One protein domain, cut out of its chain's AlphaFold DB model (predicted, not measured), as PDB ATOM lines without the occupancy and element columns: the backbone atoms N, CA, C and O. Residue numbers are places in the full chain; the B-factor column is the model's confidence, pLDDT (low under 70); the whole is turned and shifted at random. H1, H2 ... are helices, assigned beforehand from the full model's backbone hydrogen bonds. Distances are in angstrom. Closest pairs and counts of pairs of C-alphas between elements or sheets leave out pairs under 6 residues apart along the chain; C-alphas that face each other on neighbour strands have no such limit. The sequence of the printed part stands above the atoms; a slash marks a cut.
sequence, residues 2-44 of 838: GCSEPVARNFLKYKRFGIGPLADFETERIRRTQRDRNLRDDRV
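Overview. This is residues 2 to 44 of the 838 residues of the protein "Hypothetical protein" of Symbiodinium natans (UniProt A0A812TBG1). What shape does the backbone make? It is a rod of two helices, H1 and then the longer H2, set one after the other along the longest axis and meeting in an open corner at the loop of residues 17 to 22. No core forms between them, and residues 4 to 10 and 28 to 44 stick out as two free arms. What is it made of? The printed part has 43 residues with two named helices, H1 then H2, and no named strand, in the class all helix. It is extended, with a radius of gyration of the C-alphas of 15.1 A and spans of 47 by 19 by 11 A.

Along the chain. Where is the first helix? H1 holds residues 5 to 16, from C-alpha 5 at (185.067, 147.150, 154.473), and is 16.9 A long from first to last C-alpha. Where is the second? H2 holds residues 23 to 44, 32.3 A from first to last C-alpha, and ends with C-alpha 44 at (228.080, 154.373, 138.718).

Arrangement. Do H1 and H2 meet? They only just touch, and only at the corner by their link, with 3 pairs of C-alphas within 8 A. H1 touches with residues 14 to 16 alone and H2 with residue 23 alone; the closest C-alphas, of Lys 15 and Ala 23, are 5.2 A apart. How do they run? They run the same way at a steep tilt of 44 degrees. Are their backbones paired? Every O i to N i+4 pair is within hydrogen-bond range in H1, and 17 of 18 in H2.

Size, cuts and confidence. How far does it reach? The two C-alphas farthest apart, of Ser 4 and Val 44, are 47.8 A apart. Is it continuous? The printed part has no cut, and the link from H1 to H2, 6 residues, is short. Where is confidence low? The mean pLDDT of the printed part is 75.2, and residue 2, residue 27 and residues 40 to 44 are under 70.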
ATOM      1  N   GLY A   2     182.951 149.592 144.942       59.03
ATOM      2  CA  GLY A   2     183.660 149.576 146.224       59.03
ATOM      3  C   GLY A   2     183.536 148.197 146.859       59.03
ATOM      4  O   GLY A   2     182.431 147.663 146.925       59.03
ATOM      5  N   CYS A   3     184.648 147.614 147.300       72.12
ATOM      6  CA  CYS A   3     184.620 146.428 148.151       72.12
ATOM      7  C   CYS A   3     184.049 146.828 149.520       72.12
ATOM      8  O   CYS A   3     184.388 147.900 150.021       72.12
ATOM      9  N   SER A   4     183.218 145.990 150.144       77.25
ATOM     10  CA  SER A   4     182.783 146.246 151.522       77.25
ATOM     11  C   SER A   4     183.983 146.213 152.473       77.25
ATOM     12  O   SER A   4     184.941 145.469 152.254       77.25
ATOM     13  N   GLU A   5     183.945 147.014 153.538       76.94
ATOM     14  CA  GLU A   5     185.067 147.150 154.473       76.94
ATOM     15  C   GLU A   5     185.626 145.814 155.018       76.94
ATOM     16  O   GLU A   5     186.844 145.639 154.965       76.94
ATOM     17  N   PRO A   6     184.820 144.819 155.458       84.06
ATOM     18  CA  PRO A   6     185.365 143.526 155.890       84.06
ATOM     19  C   PRO A   6     186.070 142.757 154.760       84.06
ATOM     20  O   PRO A   6     187.077 142.091 155.001       84.06
ATOM     21  N   VAL A   7     185.607 142.887 153.512       81.94
ATOM     22  CA  VAL A   7     186.259 142.282 152.339       81.94
ATOM     23  C   VAL A   7     187.571 143.009 152.017       81.94
ATOM     24  O   VAL A   7     188.578 142.357 151.749       81.94
ATOM     25  N   ALA A   8     187.607 144.341 152.128       84.19
ATOM     26  CA  ALA A   8     188.832 145.126 151.980       84.19
ATOM     27  C   ALA A   8     189.869 144.804 153.077       84.19
ATOM     28  O   ALA A   8     191.045 144.600 152.766       84.19
ATOM     29  N   ARG A   9     189.441 144.673 154.343       86.12
ATOM     30  CA  ARG A   9     190.301 144.236 155.461       86.12
ATOM     31  C   ARG A   9     190.846 142.823 155.237       86.12
ATOM     32  O   ARG A   9     192.035 142.602 155.461       86.12
ATOM     33  N   ASN A  10     190.036 141.889 154.732       86.31
ATOM     34  CA  ASN A  10     190.513 140.551 154.373       86.31
ATOM     35  C   ASN A  10     191.525 140.591 153.219       86.31
ATOM     36  O   ASN A  10     192.588 139.990 153.344       86.31
ATOM     37  N   PHE A  11     191.278 141.350 152.146       84.62
ATOM     38  CA  PHE A  11     192.264 141.511 151.070       84.62
ATOM     39  C   PHE A  11     193.586 142.128 151.559       84.62
ATOM     40  O   PHE A  11     194.653 141.676 151.146       84.62
ATOM     41  N   LEU A  12     193.549 143.091 152.486       84.75
ATOM     42  CA  LEU A  12     194.749 143.641 153.132       84.75
ATOM     43  C   LEU A  12     195.455 142.622 154.046       84.75
ATOM     44  O   LEU A  12     196.687 142.592 154.091       84.75
ATOM     45  N   LYS A  13     194.701 141.759 154.738       88.81
ATOM     46  CA  LYS A  13     195.249 140.670 155.559       88.81
ATOM     47  C   LYS A  13     195.942 139.616 154.692       88.81
ATOM     48  O   LYS A  13     197.090 139.285 154.969       88.81
ATOM     49  N   TYR A  14     195.309 139.149 153.614       83.31
ATOM     50  CA  TYR A  14     195.906 138.177 152.689       83.31
ATOM     51  C   TYR A  14     197.082 138.756 151.885       83.31
ATOM     52  O   TYR A  14     198.061 138.042 151.663       83.31
ATOM     53  N   LYS A  15     197.072 140.063 151.571       83.88
ATOM     54  CA  LYS A  15     198.226 140.770 150.981       83.88
ATOM     55  C   LYS A  15     199.498 140.616 151.824       83.88
ATOM     56  O   LYS A  15     200.554 140.354 151.259       83.88
ATOM     57  N   ARG A  16     199.405 140.697 153.161       80.62
ATOM     58  CA  ARG A  16     200.551 140.455 154.070       80.62
ATOM     59  C   ARG A  16     201.091 139.021 154.027       80.62
ATOM     60  O   ARG A  16     202.257 138.829 154.338       80.62
ATOM     61  N   PHE A  17     200.272 138.042 153.646       81.50
ATOM     62  CA  PHE A  17     200.677 136.636 153.510       81.50
ATOM     63  C   PHE A  17     201.065 136.250 152.073       81.50
ATOM     64  O   PHE A  17     201.347 135.085 151.819       81.50
ATOM     65  N   GLY A  18     201.071 137.196 151.125       83.12
ATOM     66  CA  GLY A  18     201.383 136.912 149.720       83.12
ATOM     67  C   GLY A  18     200.302 136.111 148.983       83.12
ATOM     68  O   GLY A  18     200.590 135.519 147.948       83.12
ATOM     69  N   ILE A  19     199.065 136.084 149.494       74.12
ATOM     70  CA  ILE A  19     197.963 135.287 148.938       74.12
ATOM     71  C   ILE A  19     196.923 136.211 148.286       74.12
ATOM     72  O   ILE A  19     196.468 137.189 148.883       74.12
ATOM     73  N   GLY A  20     196.497 135.869 147.068       76.06
ATOM     74  CA  GLY A  20     195.420 136.556 146.347       76.06
ATOM     75  C   GLY A  20     195.864 137.760 145.497       76.06
ATOM     76  O   GLY A  20     197.029 138.153 145.509       76.06
ATOM     77  N   PRO A  21     194.927 138.387 144.757       73.94
ATOM     78  CA  PRO A  21     195.221 139.251 143.600       73.94
ATOM     79  C   PRO A  21     195.903 140.597 143.912       73.94
ATOM     80  O   PRO A  21     196.174 141.370 142.999       73.94
ATOM     81  N   LEU A  22     196.174 140.907 145.185       71.56
ATOM     82  CA  LEU A  22     196.967 142.076 145.592       71.56
ATOM     83  C   LEU A  22     198.434 141.741 145.911       71.56
ATOM     84  O   LEU A  22     199.227 142.667 146.085       71.56
ATOM     85  N   ALA A  23     198.801 140.458 145.993       74.88
ATOM     86  CA  ALA A  23     200.170 140.023 146.269       74.88
ATOM     87  C   ALA A  23     201.112 140.306 145.083       74.88
ATOM     88  O   ALA A  23     202.208 140.840 145.273       74.88
ATOM     89  N   ASP A  24     200.644 140.046 143.859       72.69
ATOM     90  CA  ASP A  24     201.419 140.229 142.623       72.69
ATOM     91  C   ASP A  24     201.854 141.686 142.400       72.69
ATOM     92  O   ASP A  24     202.932 141.953 141.875       72.69
ATOM     93  N   PHE A  25     201.057 142.655 142.859       71.12
ATOM     94  CA  PHE A  25     201.397 144.076 142.744       71.12
ATOM     95  C   PHE A  25     202.579 144.492 143.626       71.12
ATOM     96  O   PHE A  25     203.285 145.443 143.287       71.12
ATOM     97  N   GLU A  26     202.808 143.817 144.755       70.06
ATOM     98  CA  GLU A  26     203.902 144.158 145.668       70.06
ATOM     99  C   GLU A  26     205.206 143.465 145.253       70.06
ATOM    100  O   GLU A  26     206.254 144.111 145.225       70.06
ATOM    101  N   THR A  27     205.139 142.204 144.815       69.50
ATOM    102  CA  THR A  27     206.298 141.481 144.262       69.50
ATOM    103  C   THR A  27     206.787 142.105 142.952       69.50
ATOM    104  O   THR A  27     207.992 142.296 142.775       69.50
ATOM    105  N   GLU A  28     205.879 142.523 142.067       74.25
ATOM    106  CA  GLU A  28     206.219 143.231 140.827       74.25
ATOM    107  C   GLU A  28     206.802 144.631 141.099       74.25
ATOM    108  O   GLU A  28     207.745 145.063 140.430       74.25
ATOM    109  N   ARG A  29     206.319 145.332 142.137       75.44
ATOM    110  CA  ARG A  29     206.906 146.608 142.583       75.44
ATOM    111  C   ARG A  29     208.323 146.422 143.126       75.44
ATOM    112  O   ARG A  29     209.203 147.198 142.753       75.44
ATOM    113  N   ILE A  30     208.552 145.395 143.947       76.06
ATOM    114  CA  ILE A  30     209.881 145.055 144.482       76.06
ATOM    115  C   ILE A  30     210.845 144.735 143.332       76.06
ATOM    116  O   ILE A  30     211.904 145.360 143.247       76.06
ATOM    117  N   ARG A  31     210.447 143.874 142.382       75.88
ATOM    118  CA  ARG A  31     211.244 143.545 141.181       75.88
ATOM    119  C   ARG A  31     211.618 144.777 140.358       75.88
ATOM    120  O   ARG A  31     212.764 144.884 139.926       75.88
ATOM    121  N   ARG A  32     210.696 145.730 140.167       70.88
ATOM    122  CA  ARG A  32     210.993 147.002 139.479       70.88
ATOM    123  C   ARG A  32     212.013 147.841 140.242       70.88
ATOM    124  O   ARG A  32     213.016 148.225 139.656       70.88
ATOM    125  N   THR A  33     211.835 148.026 141.553       73.69
ATOM    126  CA  THR A  33     212.821 148.762 142.369       73.69
ATOM    127  C   THR A  33     214.189 148.080 142.439       73.69
ATOM    128  O   THR A  33     215.196 148.760 142.617       73.69
ATOM    129  N   GLN A  34     214.250 146.756 142.272       72.44
ATOM    130  CA  GLN A  34     215.505 146.007 142.196       72.44
ATOM    131  C   GLN A  34     216.180 146.189 140.825       72.44
ATOM    132  O   GLN A  34     217.372 146.467 140.770       72.44
ATOM    133  N   ARG A  35     215.414 146.162 139.723       73.62
ATOM    134  CA  ARG A  35     215.909 146.521 138.377       73.62
ATOM    135  C   ARG A  35     216.463 147.945 138.316       73.62
ATOM    136  O   ARG A  35     217.544 148.144 137.773       73.62
ATOM    137  N   ASP A  36     215.754 148.910 138.900       72.69
ATOM    138  CA  ASP A  36     216.171 150.319 138.912       72.69
ATOM    139  C   ASP A  36     217.415 150.572 139.784       72.69
ATOM    140  O   ASP A  36     218.143 151.535 139.541       72.69
ATOM    141  N   ARG A  37     217.683 149.714 140.784       72.31
ATOM    142  CA  ARG A  37     218.951 149.716 141.535       72.31
ATOM    143  C   ARG A  37     220.093 149.160 140.692       72.31
ATOM    144  O   ARG A  37     221.049 149.886 140.457       72.31
ATOM    145  N   ASN A  38     219.936 147.964 140.128       73.75
ATOM    146  CA  ASN A  38     220.972 147.352 139.288       73.75
ATOM    147  C   ASN A  38     221.358 148.261 138.095       73.75
ATOM    148  O   ASN A  38     222.535 148.404 137.784       73.75
ATOM    149  N   LEU A  39     220.387 148.952 137.479       70.81
ATOM    150  CA  LEU A  39     220.631 149.929 136.403       70.81
ATOM    151  C   LEU A  39     221.305 151.237 136.863       70.81
ATOM    152  O   LEU A  39     221.817 151.981 136.023       70.81
ATOM    153  N   ARG A  40     221.279 151.562 138.162       66.62
ATOM    154  CA  ARG A  40     222.075 152.659 138.734       66.62
ATOM    155  C   ARG A  40     223.497 152.207 139.019       66.62
ATOM    156  O   ARG A  40     224.415 152.945 138.677       66.62
ATOM    157  N   ASP A  41     223.668 151.019 139.583       67.75
ATOM    158  CA  ASP A  41     224.983 150.497 139.953       67.75
ATOM    159  C   ASP A  41     225.845 150.272 138.690       67.75
ATOM    160  O   ASP A  41     226.948 150.808 138.607       67.75
ATOM    161  N   ASP A  42     225.274 149.698 137.619       62.97
ATOM    162  CA  ASP A  42     225.884 149.596 136.271       62.97
ATOM    163  C   ASP A  42     226.293 150.944 135.640       62.97
ATOM    164  O   ASP A  42     227.058 150.981 134.667       62.97
ATOM    165  N   ARG A  43     225.726 152.055 136.126       60.19
ATOM    166  CA  ARG A  43     226.001 153.412 135.636       60.19
ATOM    167  C   ARG A  43     227.088 154.084 136.466       60.19
ATOM    168  O   ARG A  43     228.009 154.649 135.891       60.19
ATOM    169  N   VAL A  44     227.028 153.931 137.790       63.06
ATOM    170  CA  VAL A  44     228.080 154.373 138.718       63.06
ATOM    171  C   VAL A  44     229.401 153.652 138.425       63.06
ATOM    172  O   VAL A  44     230.442 154.299 138.448       63.06
TER     173      VAL A  44